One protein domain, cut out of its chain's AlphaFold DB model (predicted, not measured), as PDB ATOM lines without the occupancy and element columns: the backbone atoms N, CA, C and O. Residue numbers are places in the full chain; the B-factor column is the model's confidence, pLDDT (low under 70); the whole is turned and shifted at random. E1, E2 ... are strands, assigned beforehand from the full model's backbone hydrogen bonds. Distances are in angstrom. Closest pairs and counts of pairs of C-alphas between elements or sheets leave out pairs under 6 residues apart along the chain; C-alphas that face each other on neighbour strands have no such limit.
ATOM      1  N   ILE A  28     -25.348 -32.604  45.103       92.06
ATOM      2  CA  ILE A  28     -25.971 -33.561  46.016       92.06
ATOM      3  C   ILE A  28     -27.213 -34.176  45.374       92.06
ATOM      4  O   ILE A  28     -27.861 -33.559  44.532       92.06
ATOM      5  N   ILE A  29     -27.571 -35.381  45.802       89.88
ATOM      6  CA  ILE A  29     -28.826 -36.056  45.452       89.88
ATOM      7  C   ILE A  29     -29.574 -36.463  46.722       89.88
ATOM      8  O   ILE A  29     -28.972 -36.600  47.788       89.88
ATOM      9  N   ILE A  30     -30.879 -36.706  46.605       88.81
ATOM     10  CA  ILE A  30     -31.641 -37.427  47.629       88.81
ATOM     11  C   ILE A  30     -31.439 -38.925  47.382       88.81
ATOM     12  O   ILE A  30     -31.862 -39.437  46.350       88.81
ATOM     13  N   LYS A  31     -30.834 -39.624  48.343       79.00
ATOM     14  CA  LYS A  31     -30.424 -41.033  48.245       79.00
ATOM     15  C   LYS A  31     -31.565 -41.980  47.843       79.00
ATOM     16  O   LYS A  31     -31.349 -42.894  47.053       79.00
ATOM     17  N   ASP A  32     -32.771 -41.725  48.355       72.56
ATOM     18  CA  ASP A  32     -33.932 -42.610  48.181       72.56
ATOM     19  C   ASP A  32     -34.935 -42.122  47.121       72.56
ATOM     20  O   ASP A  32     -35.796 -42.889  46.691       72.56
ATOM     21  N   HIS A  33     -34.830 -40.873  46.645       64.94
ATOM     22  CA  HIS A  33     -35.631 -40.382  45.515       64.94
ATOM     23  C   HIS A  33     -34.967 -40.796  44.196       64.94
ATOM     24  O   HIS A  33     -34.703 -39.967  43.333       64.94
ATOM     25  N   TYR A  34     -34.787 -42.108  44.044       53.53
ATOM     26  CA  TYR A  34     -34.354 -42.831  42.850       53.53
ATOM     27  C   TYR A  34     -32.855 -43.123  42.699       53.53
ATOM     28  O   TYR A  34     -31.971 -42.304  42.932       53.53
ATOM     29  N   GLN A  35     -32.618 -44.358  42.244       53.75
ATOM     30  CA  GLN A  35     -31.343 -44.974  41.891       53.75
ATOM     31  C   GLN A  35     -30.556 -44.053  40.945       53.75
ATOM     32  O   GLN A  35     -30.873 -43.938  39.759       53.75
ATOM     33  N   GLY A  36     -29.571 -43.354  41.517       58.31
ATOM     34  CA  GLY A  36     -28.880 -42.219  40.916       58.31
ATOM     35  C   GLY A  36     -28.296 -42.531  39.549       58.31
ATOM     36  O   GLY A  36     -27.496 -43.447  39.438       58.31
ATOM     37  N   PHE A  37     -28.721 -41.777  38.530       65.19
ATOM     38  CA  PHE A  37     -28.202 -41.721  37.154       65.19
ATOM     39  C   PHE A  37     -27.956 -43.058  36.399       65.19
ATOM     40  O   PHE A  37     -27.665 -43.035  35.209       65.19
ATOM     41  N   GLY A  38     -28.115 -44.231  37.016       62.22
ATOM     42  CA  GLY A  38     -27.640 -45.523  36.517       62.22
ATOM     43  C   GLY A  38     -26.129 -45.724  36.639       62.22
ATOM     44  O   GLY A  38     -25.347 -44.775  36.556       62.22
ATOM     45  N   THR A  39     -25.710 -46.990  36.720       64.81
ATOM     46  CA  THR A  39     -24.293 -47.410  36.722       64.81
ATOM     47  C   THR A  39     -23.516 -46.941  35.490       64.81
ATOM     48  O   THR A  39     -22.303 -46.785  35.551       64.81
ATOM     49  N   ASN A  40     -24.212 -46.672  34.382       68.62
ATOM     50  CA  ASN A  40     -23.603 -46.307  33.101       68.62
ATOM     51  C   ASN A  40     -23.534 -44.788  32.866       68.62
ATOM     52  O   ASN A  40     -23.093 -44.349  31.808       68.62
ATOM     53  N   SER A  41     -23.967 -43.964  33.824       76.44
ATOM     54  CA  SER A  41     -23.901 -42.501  33.681       76.44
ATOM     55  C   SER A  41     -22.507 -41.914  33.839       76.44
ATOM     56  O   SER A  41     -22.269 -40.793  33.393       76.44
ATOM     57  N   GLY A  42     -21.612 -42.634  34.517       81.44
ATOM     58  CA  GLY A  42     -20.328 -42.105  34.965       81.44
ATOM     59  C   GLY A  42     -20.420 -41.167  36.176       81.44
ATOM     60  O   GLY A  42     -19.389 -40.640  36.587       81.44
ATOM     61  N   VAL A  43     -21.609 -40.951  36.755       87.44
ATOM     62  CA  VAL A  43     -21.751 -40.205  38.014       87.44
ATOM     63  C   VAL A  43     -21.213 -41.055  39.159       87.44
ATOM     64  O   VAL A  43     -21.609 -42.210  39.322       87.44
ATOM     65  N   LYS A  44     -20.319 -40.481  39.968       88.50
ATOM     66  CA  LYS A  44     -19.763 -41.158  41.144       88.50
ATOM     67  C   LYS A  44     -20.532 -40.744  42.387       88.50
ATOM     68  O   LYS A  44     -20.722 -39.556  42.641       88.50
ATOM     69  N   LEU A  45     -20.944 -41.731  43.173       88.31
ATOM     70  CA  LEU A  45     -21.523 -41.510  44.492       88.31
ATOM     71  C   LEU A  45     -20.389 -41.341  45.509       88.31
ATOM     72  O   LEU A  45     -19.494 -42.183  45.569       88.31
ATOM     73  N   LEU A  46     -20.428 -40.257  46.278       91.19
ATOM     74  CA  LEU A  46     -19.440 -39.927  47.305       91.19
ATOM     75  C   LEU A  46     -20.043 -40.157  48.704       91.19
ATOM     76  O   LEU A  46     -20.948 -40.979  48.879       91.19
ATOM     77  N   ASP A  47     -19.550 -39.432  49.705       91.50
ATOM     78  CA  ASP A  47     -20.009 -39.539  51.083       91.50
ATOM     79  C   ASP A  47     -21.446 -39.035  51.285       91.50
ATOM     80  O   ASP A  47     -21.967 -38.168  50.575       91.50
ATOM     81  N   ILE A  48     -22.090 -39.593  52.306       91.31
ATOM     82  CA  ILE A  48     -23.381 -39.130  52.814       91.31
ATOM     83  C   ILE A  48     -23.166 -37.824  53.590       91.31
ATOM     84  O   ILE A  48     -22.185 -37.688  54.321       91.31
ATOM     85  N   ILE A  49     -24.094 -36.873  53.467       89.75
ATOM     86  CA  ILE A  49     -23.983 -35.589  54.168       89.75
ATOM     87  C   ILE A  49     -24.093 -35.809  55.681       89.75
ATOM     88  O   ILE A  49     -25.082 -36.358  56.181       89.75
ATOM     89  N   ALA A  50     -23.087 -35.347  56.425       88.19
ATOM     90  CA  ALA A  50     -23.071 -35.429  57.880       88.19
ATOM     91  C   ALA A  50     -24.296 -34.721  58.486       88.19
ATOM     92  O   ALA A  50     -24.655 -33.609  58.102       88.19
ATOM     93  N   GLY A  51     -24.978 -35.393  59.416       88.06
ATOM     94  CA  GLY A  51     -26.207 -34.882  60.031       88.06
ATOM     95  C   GLY A  51     -27.447 -34.902  59.127       88.06
ATOM     96  O   GLY A  51     -28.537 -34.610  59.613       88.06
ATOM     97  N   ASN A  52     -27.330 -35.282  57.847       89.69
ATOM     98  CA  ASN A  52     -28.471 -35.393  56.940       89.69
ATOM     99  C   ASN A  52     -28.368 -36.625  56.017       89.69
ATOM    100  O   ASN A  52     -28.099 -36.495  54.820       89.69
ATOM    101  N   PRO A  53     -28.620 -37.841  56.547       89.25
ATOM    102  CA  PRO A  53     -28.358 -39.100  55.846       89.25
ATOM    103  C   PRO A  53     -29.236 -39.350  54.612       89.25
ATOM    104  O   PRO A  53     -28.976 -40.274  53.841       89.25
ATOM    105  N   LYS A  54     -30.271 -38.524  54.423       89.25
ATOM    106  CA  LYS A  54     -31.128 -38.524  53.236       89.25
ATOM    107  C   LYS A  54     -30.380 -38.053  51.983       89.25
ATOM    108  O   LYS A  54     -30.804 -38.391  50.878       89.25
ATOM    109  N   TYR A  55     -29.306 -37.281  52.134       90.38
ATOM    110  CA  TYR A  55     -28.572 -36.698  51.016       90.38
ATOM    111  C   TYR A  55     -27.178 -37.296  50.877       90.38
ATOM    112  O   TYR A  55     -26.532 -37.669  51.858       90.38
ATOM    113  N   GLN A  56     -26.707 -37.350  49.638       90.56
ATOM    114  CA  GLN A  56     -25.394 -37.875  49.292       90.56
ATOM    115  C   GLN A  56     -24.717 -36.945  48.292       90.56
ATOM    116  O   GLN A  56     -25.366 -36.476  47.354       90.56
ATOM    117  N   TYR A  57     -23.426 -36.681  48.493       91.31
ATOM    118  CA  TYR A  57     -22.622 -35.945  47.525       91.31
ATOM    119  C   TYR A  57     -22.382 -36.791  46.274       91.31
ATOM    120  O   TYR A  57     -22.263 -38.018  46.344       91.31
ATOM    121  N   VAL A  58     -22.284 -36.131  45.123       91.00
ATOM    122  CA  VAL A  58     -21.975 -36.783  43.848       91.00
ATOM    123  C   VAL A  58     -20.943 -35.997  43.051       91.00
ATOM    124  O   VAL A  58     -20.896 -34.770  43.101       91.00
ATOM    125  N   GLU A  59     -20.137 -36.719  42.280       91.94
ATOM    126  CA  GLU A  59     -19.243 -36.154  41.271       91.94
ATOM    127  C   GLU A  59     -19.836 -36.430  39.887       91.94
ATOM    128  O   GLU A  59     -20.116 -37.581  39.535       91.94
ATOM    129  N   LEU A  60     -20.049 -35.370  39.107       91.31
ATOM    130  CA  LEU A  60     -20.535 -35.481  37.735       91.31
ATOM    131  C   LEU A  60     -19.376 -35.783  36.773       91.31
ATOM    132  O   LEU A  60     -18.260 -35.317  37.004       91.31
ATOM    133  N   PRO A  61     -19.618 -36.504  35.662       91.38
ATOM    134  CA  PRO A  61     -18.635 -36.619  34.594       91.38
ATOM    135  C   PRO A  61     -18.173 -35.239  34.121       91.38
ATOM    136  O   PRO A  61     -19.000 -34.366  33.872       91.38
ATOM    137  N   SER A  62     -16.872 -35.066  33.883       92.06
ATOM    138  CA  SER A  62     -16.297 -33.795  33.400       92.06
ATOM    139  C   SER A  62     -16.858 -33.326  32.053       92.06
ATOM    140  O   SER A  62     -16.749 -32.160  31.691       92.06
ATOM    141  N   SER A  63     -17.455 -34.246  31.294       91.69
ATOM    142  CA  SER A  63     -18.106 -33.963  30.017       91.69
ATOM    143  C   SER A  63     -19.536 -33.425  30.159       91.69
ATOM    144  O   SER A  63     -20.149 -33.045  29.159       91.69
ATOM    145  N   TRP A  64     -20.087 -33.415  31.377       92.75
ATOM    146  CA  TRP A  64     -21.391 -32.840  31.685       92.75
ATOM    147  C   TRP A  64     -21.225 -31.384  32.099       92.75
ATOM    148  O   TRP A  64     -20.226 -31.001  32.700       92.75
ATOM    149  N   LYS A  65     -22.220 -30.561  31.780       94.00
ATOM    150  CA  LYS A  65     -22.182 -29.126  32.064       94.00
ATOM    151  C   LYS A  65     -23.486 -28.649  32.678       94.00
ATOM    152  O   LYS A  65     -24.569 -29.059  32.254       94.00
ATOM    153  N   LYS A  66     -23.363 -27.734  33.637       93.75
ATOM    154  CA  LYS A  66     -24.480 -26.943  34.142       93.75
ATOM    155  C   LYS A  66     -24.756 -25.793  33.177       93.75
ATOM    156  O   LYS A  66     -23.832 -25.088  32.778       93.75
ATOM    157  N   ILE A  67     -26.009 -25.628  32.765       93.06
ATOM    158  CA  ILE A  67     -26.442 -24.551  31.872       93.06
ATOM    159  C   ILE A  67     -27.727 -23.888  32.388       93.06
ATOM    160  O   ILE A  67     -28.518 -24.548  33.070       93.06
ATOM    161  N   PRO A  68     -27.982 -22.614  32.039       91.88
ATOM    162  CA  PRO A  68     -29.241 -21.948  32.358       91.88
ATOM    163  C   PRO A  68     -30.462 -22.669  31.766       91.88
ATOM    164  O   PRO A  68     -30.408 -23.198  30.653       91.88
ATOM    165  N   ASN A  69     -31.586 -22.637  32.486       86.38
ATOM    166  CA  ASN A  69     -32.860 -23.228  32.073       86.38
ATOM    167  C   ASN A  69     -34.016 -22.209  32.195       86.38
ATOM    168  O   ASN A  69     -34.874 -22.330  33.064       86.38
ATOM    169  N   PRO A  70     -34.055 -21.172  31.337       77.31
ATOM    170  CA  PRO A  70     -34.923 -20.003  31.522       77.31
ATOM    171  C   PRO A  70     -36.433 -20.287  31.444       77.31
ATOM    172  O   PRO A  70     -37.222 -19.446  31.858       77.31
ATOM    173  N   GLY A  71     -36.839 -21.440  30.905       69.38
ATOM    174  CA  GLY A  71     -38.243 -21.861  30.820       69.38
ATOM    175  C   GLY A  71     -38.611 -23.022  31.745       69.38
ATOM    176  O   GLY A  71     -39.727 -23.527  31.652       69.38
ATOM    177  N   GLY A  72     -37.679 -23.492  32.577       65.31
ATOM    178  CA  GLY A  72     -37.901 -24.618  33.475       65.31
ATOM    179  C   GLY A  72     -38.383 -24.198  34.858       65.31
ATOM    180  O   GLY A  72     -38.274 -23.039  35.253       65.31
ATOM    181  N   TYR A  73     -38.887 -25.178  35.607       68.94
ATOM    182  CA  TYR A  73     -39.124 -25.027  37.045       68.94
ATOM    183  C   TYR A  73     -37.806 -24.756  37.791       68.94
ATOM    184  O   TYR A  73     -37.732 -23.885  38.659       68.94
ATOM    185  N   ASP A  74     -36.744 -25.446  37.375       78.06
ATOM    186  CA  ASP A  74     -35.385 -25.237  37.855       78.06
ATOM    187  C   ASP A  74     -34.695 -24.153  37.023       78.06
ATOM    188  O   ASP A  74     -34.786 -24.160  35.795       78.06
ATOM    189  N   LYS A  75     -33.968 -23.239  37.678       79.12
ATOM    190  CA  LYS A  75     -33.253 -22.137  37.001       79.12
ATOM    191  C   LYS A  75     -32.060 -22.614  36.173       79.12
ATOM    192  O   LYS A  75     -31.623 -21.921  35.254       79.12
ATOM    193  N   GLU A  76     -31.531 -23.784  36.505       91.38
ATOM    194  CA  GLU A  76     -30.369 -24.399  35.879       91.38
ATOM    195  C   GLU A  76     -30.631 -25.890  35.647       91.38
ATOM    196  O   GLU A  76     -31.479 -26.506  36.296       91.38
ATOM    197  N   LYS A  77     -29.890 -26.479  34.710       91.75
ATOM    198  CA  LYS A  77     -29.947 -27.905  34.391       91.75
ATOM    199  C   LYS A  77     -28.577 -28.465  34.058       91.75
ATOM    200  O   LYS A  77     -27.691 -27.737  33.614       91.75
ATOM    201  N   ILE A  78     -28.427 -29.770  34.220       91.94
ATOM    202  CA  ILE A  78     -27.258 -30.535  33.803       91.94
ATOM    203  C   ILE A  78     -27.543 -31.177  32.450       91.94
ATOM    204  O   ILE A  78     -28.544 -31.877  32.287       91.94
ATOM    205  N   VAL A  79     -26.639 -30.979  31.493       90.94
ATOM    206  CA  VAL A  79     -26.662 -31.667  30.196       90.94
ATOM    207  C   VAL A  79     -25.382 -32.464  29.986       90.94
ATOM    208  O   VAL A  79     -24.307 -32.044  30.419       90.94
ATOM    209  N   ASP A  80     -25.488 -33.608  29.314       89.19
ATOM    210  CA  ASP A  80     -24.322 -34.416  28.953       89.19
ATOM    211  C   ASP A  80     -23.617 -33.921  27.678       89.19
ATOM    212  O   ASP A  80     -24.046 -32.970  27.018       89.19
ATOM    213  N   CYS A  81     -22.530 -34.596  27.303       89.00
ATOM    214  CA  CYS A  81     -21.744 -34.284  26.109       89.00
ATOM    215  C   CYS A  81     -22.513 -34.423  24.785       89.00
ATOM    216  O   CYS A  81     -22.109 -33.832  23.786       89.00
ATOM    217  N   LYS A  82     -23.624 -35.170  24.770       86.31
ATOM    218  CA  LYS A  82     -24.520 -35.315  23.614       86.31
ATOM    219  C   LYS A  82     -25.654 -34.273  23.643       86.31
ATOM    220  O   LYS A  82     -26.549 -34.327  22.805       86.31
ATOM    221  N   GLY A  83     -25.639 -33.334  24.596       86.38
ATOM    222  CA  GLY A  83     -26.655 -32.291  24.758       86.38
ATOM    223  C   GLY A  83     -27.960 -32.770  25.397       86.38
ATOM    224  O   GLY A  83     -28.944 -32.036  25.373       86.38
ATOM    225  N   ARG A  84     -27.990 -33.982  25.964       85.31
ATOM    226  CA  ARG A  84     -29.192 -34.556  26.582       85.31
ATOM    227  C   ARG A  84     -29.321 -34.059  28.015       85.31
ATOM    228  O   ARG A  84     -28.341 -34.064  28.759       85.31
ATOM    229  N   GLU A  85     -30.523 -33.654  28.410       87.31
ATOM    230  CA  GLU A  85     -30.804 -33.206  29.776       87.31
ATOM    231  C   GLU A  85     -30.771 -34.381  30.757       87.31
ATOM    232  O   GLU A  85     -31.432 -35.395  30.542       87.31
ATOM    233  N   ARG A  86     -29.963 -34.257  31.812       86.94
ATOM    234  CA  ARG A  86     -29.706 -35.318  32.795       86.94
ATOM    235  C   ARG A  86     -30.317 -35.038  34.154       86.94
ATOM    236  O   ARG A  86     -30.708 -35.979  34.836       86.94
ATOM    237  N   ALA A  87     -30.366 -33.774  34.556       88.62
ATOM    238  CA  ALA A  87     -30.953 -33.364  35.822       88.62
ATOM    239  C   ALA A  87     -31.368 -31.892  35.791       88.62
ATOM    240  O   ALA A  87     -30.695 -31.075  35.159       88.62
ATOM    241  N   GLY A  88     -32.412 -31.552  36.538       89.12
ATOM    242  CA  GLY A  88     -32.629 -30.189  37.016       89.12
ATOM    243  C   GLY A  88     -31.684 -29.852  38.172       89.12
ATOM    244  O   GLY A  88     -31.178 -30.759  38.841       89.12
ATOM    245  N   VAL A  89     -31.415 -28.564  38.399       91.12
ATOM    246  CA  VAL A  89     -30.580 -28.099  39.516       91.12
ATOM    247  C   VAL A  89     -31.352 -27.116  40.388       91.12
ATOM    248  O   VAL A  89     -31.786 -26.054  39.938       91.12
ATOM    249  N   LEU A  90     -31.457 -27.459  41.667       88.81
ATOM    250  CA  LEU A  90     -32.061 -26.650  42.715       88.81
ATOM    251  C   LEU A  90     -30.990 -26.219  43.715       88.81
ATOM    252  O   LEU A  90     -30.175 -27.024  44.158       88.81
ATOM    253  N   PHE A  91     -31.016 -24.956  44.128       87.19
ATOM    254  CA  PHE A  91     -30.186 -24.507  45.242       87.19
ATOM    255  C   PHE A  91     -30.739 -25.060  46.561       87.19
ATOM    256  O   PHE A  91     -31.944 -24.980  46.818       87.19
ATOM    257  N   SER A  92     -29.867 -25.602  47.407       86.50
ATOM    258  CA  SER A  92     -30.242 -26.145  48.709       86.50
ATOM    259  C   SER A  92     -29.191 -25.837  49.772       86.50
ATOM    260  O   SER A  92     -28.020 -25.649  49.456       86.50
ATOM    261  N   TYR A  93     -29.606 -25.812  51.038       84.94
ATOM    262  CA  TYR A  93     -28.713 -25.682  52.190       84.94
ATOM    263  C   TYR A  93     -28.860 -26.926  53.065       84.94
ATOM    264  O   TYR A  93     -29.942 -27.188  53.593       84.94
ATOM    265  N   MET A  94     -27.797 -27.724  53.174       82.44
ATOM    266  CA  MET A  94     -27.807 -29.033  53.830       82.44
ATOM    267  C   MET A  94     -26.529 -29.227  54.640       82.44
ATOM    268  O   MET A  94     -25.437 -28.960  54.157       82.44
ATOM    269  N   GLY A  95     -26.657 -29.702  55.882       72.50
ATOM    270  CA  GLY A  95     -25.488 -30.014  56.716       72.50
ATOM    271  C   GLY A  95     -24.614 -28.804  57.071       72.50
ATOM    272  O   GLY A  95     -23.453 -28.984  57.409       72.50
ATOM    273  N   GLY A  96     -25.155 -27.583  56.998       80.62
ATOM    274  CA  GLY A  96     -24.401 -26.354  57.261       80.62
ATOM    275  C   GLY A  96     -23.758 -25.717  56.021       80.62
ATOM    276  O   GLY A  96     -23.154 -24.653  56.141       80.62
ATOM    277  N   GLU A  97     -23.923 -26.314  54.836       83.12
ATOM    278  CA  GLU A  97     -23.319 -25.854  53.583       83.12
ATOM    279  C   GLU A  97     -24.365 -25.645  52.479       83.12
ATOM    280  O   GLU A  97     -25.391 -26.329  52.416       83.12
ATOM    281  N   SER A  98     -24.087 -24.703  51.578       88.62
ATOM    282  CA  SER A  98     -24.843 -24.525  50.335       88.62
ATOM    283  C   SER A  98     -24.428 -25.578  49.306       88.62
ATOM    284  O   SER A  98     -23.242 -25.867  49.146       88.62
ATOM    285  N   ALA A  99     -25.392 -26.139  48.578       90.50
ATOM    286  CA  ALA A  99     -25.160 -27.186  47.591       90.50
ATOM    287  C   ALA A  99     -26.151 -27.116  46.418       90.50
ATOM    288  O   ALA A  99     -27.275 -26.625  46.540       90.50
ATOM    289  N   ASN A 100     -25.733 -27.675  45.282       92.44
ATOM    290  CA  ASN A 100     -26.570 -27.911  44.113       92.44
ATOM    291  C   ASN A 100     -27.300 -29.251  44.279       92.44
ATOM    292  O   ASN A 100     -26.725 -30.316  44.048       92.44
ATOM    293  N   LEU A 101     -28.571 -29.212  44.666       91.38
ATOM    294  CA  LEU A 101     -29.429 -30.389  44.661       91.38
ATOM    295  C   LEU A 101     -29.797 -30.744  43.221       91.38
ATOM    296  O   LEU A 101     -30.490 -29.997  42.535       91.38
ATOM    297  N   LEU A 102     -29.339 -31.907  42.781       90.38
ATOM    298  CA  LEU A 102     -29.684 -32.458  41.486       90.38
ATOM    299  C   LEU A 102     -31.014 -33.197  41.565       90.38
ATOM    300  O   LEU A 102     -31.245 -33.997  42.475       90.38
ATOM    301  N   TRP A 103     -31.850 -32.966  40.557       86.50
ATOM    302  CA  TRP A 103     -33.077 -33.707  40.309       86.50
ATOM    303  C   TRP A 103     -32.921 -34.530  39.024       86.50
ATOM    304  O   TRP A 103     -33.180 -34.007  37.937       86.50
ATOM    305  N   PRO A 104     -32.419 -35.781  39.102       83.44
ATOM    306  CA  PRO A 104     -32.165 -36.601  37.924       83.44
ATOM    307  C   PRO A 104     -33.432 -36.820  37.100       83.44
ATOM    308  O   PRO A 104     -34.518 -37.024  37.644       83.44
ATOM    309  N   LEU A 105     -33.282 -36.813  35.779       81.50
ATOM    310  CA  LEU A 105     -34.369 -37.063  34.842       81.50
ATOM    311  C   LEU A 105     -34.217 -38.441  34.200       81.50
ATOM    312  O   LEU A 105     -33.116 -38.883  33.862       81.50
TER     313      LEU A 105
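AT A GLANCE: This is residues 28 to 105 of the 175 residues of an uncharacterized protein of Candidatus Nealsonbacteria bacterium RIFCSPLOWO2_01_FULL_43_32 (UniProt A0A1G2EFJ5). A strongly twisted sheet of four strands, curled like part of a barrel, is built on the long bent hairpin of E6 and E7, and a small sheet of three strands lies beside one part of that hairpin. The two sheets come together where E1 meets E7; E4 and E5 sit beside the first part of E6, away from the small sheet, and E2 is its far edge. The printed part has 78 residues with seven named strands, E1 to E7 in chain order, and no named helix: the class is all strand. The sheet orders are E4, E5, E6, E7 and E1, E3, E2, both antiparallel throughout. The whole is compact, with a radius of gyration of the C-alphas of 12.2 A and spans of 35 by 28 by 20 A.

IN THESE COORDINATES: Find C-alpha 28 at (-25.971, -33.561, 46.016); there E1 begins, residues 28 to 30. Go on to E2, residues 44 to 48, 12.4 A long, and E3, residues 55 to 59, 13.5 A. Next come E4, residues 65 to 68, and E5, residues 76 to 79. E6, residues 85 to 94, is the longest strand by residues, 24.6 A from first to last C-alpha, and bends by 61 degrees at residue 91. E7, residues 97 to 104, measures 21.0 A and ends at C-alpha 104, (-32.165, -36.601, 37.924).

HOW THE PARTS SIT: Begin with the sheet E4, E5, E6, E7, a meander, each strand the antiparallel neighbour of the one before. In the hairpin of E6 and E7, look at N 90 and O 101, 2.9 A apart, and N 99 and O 92, 2.8 A, both within hydrogen-bond range. E5 and E6, also a hairpin, have N 78 and O 87 at 2.8 A; the hairpin of E4 and E5 has N 67 and O 77 at 2.8 A. Now look from E7 to E1: their closest C-alphas, those of Leu 101 and Ile 28, are 4.9 A apart. E1 is the antiparallel neighbour of E3, with N 29 and O 56 at 2.9 A. E3 and E2 form a hairpin, with N 46 and O 57 at 2.9 A. E3 and E7 are near each other, with 9 pairs of C-alphas within 10 A, while E3 and E6 are only just apart, at 8.2 A. E2 and E7 are apart.

THE WHOLE: The two C-alphas farthest apart, those of Gly 51 and Lys 82, are 36.5 A apart. The printed part has no cut. The link from E1 to E2, residues 31 to 43, is long. The mean pLDDT of the printed part is 84.3; look for values under 70 at residues 33 to 40 and 71 to 73.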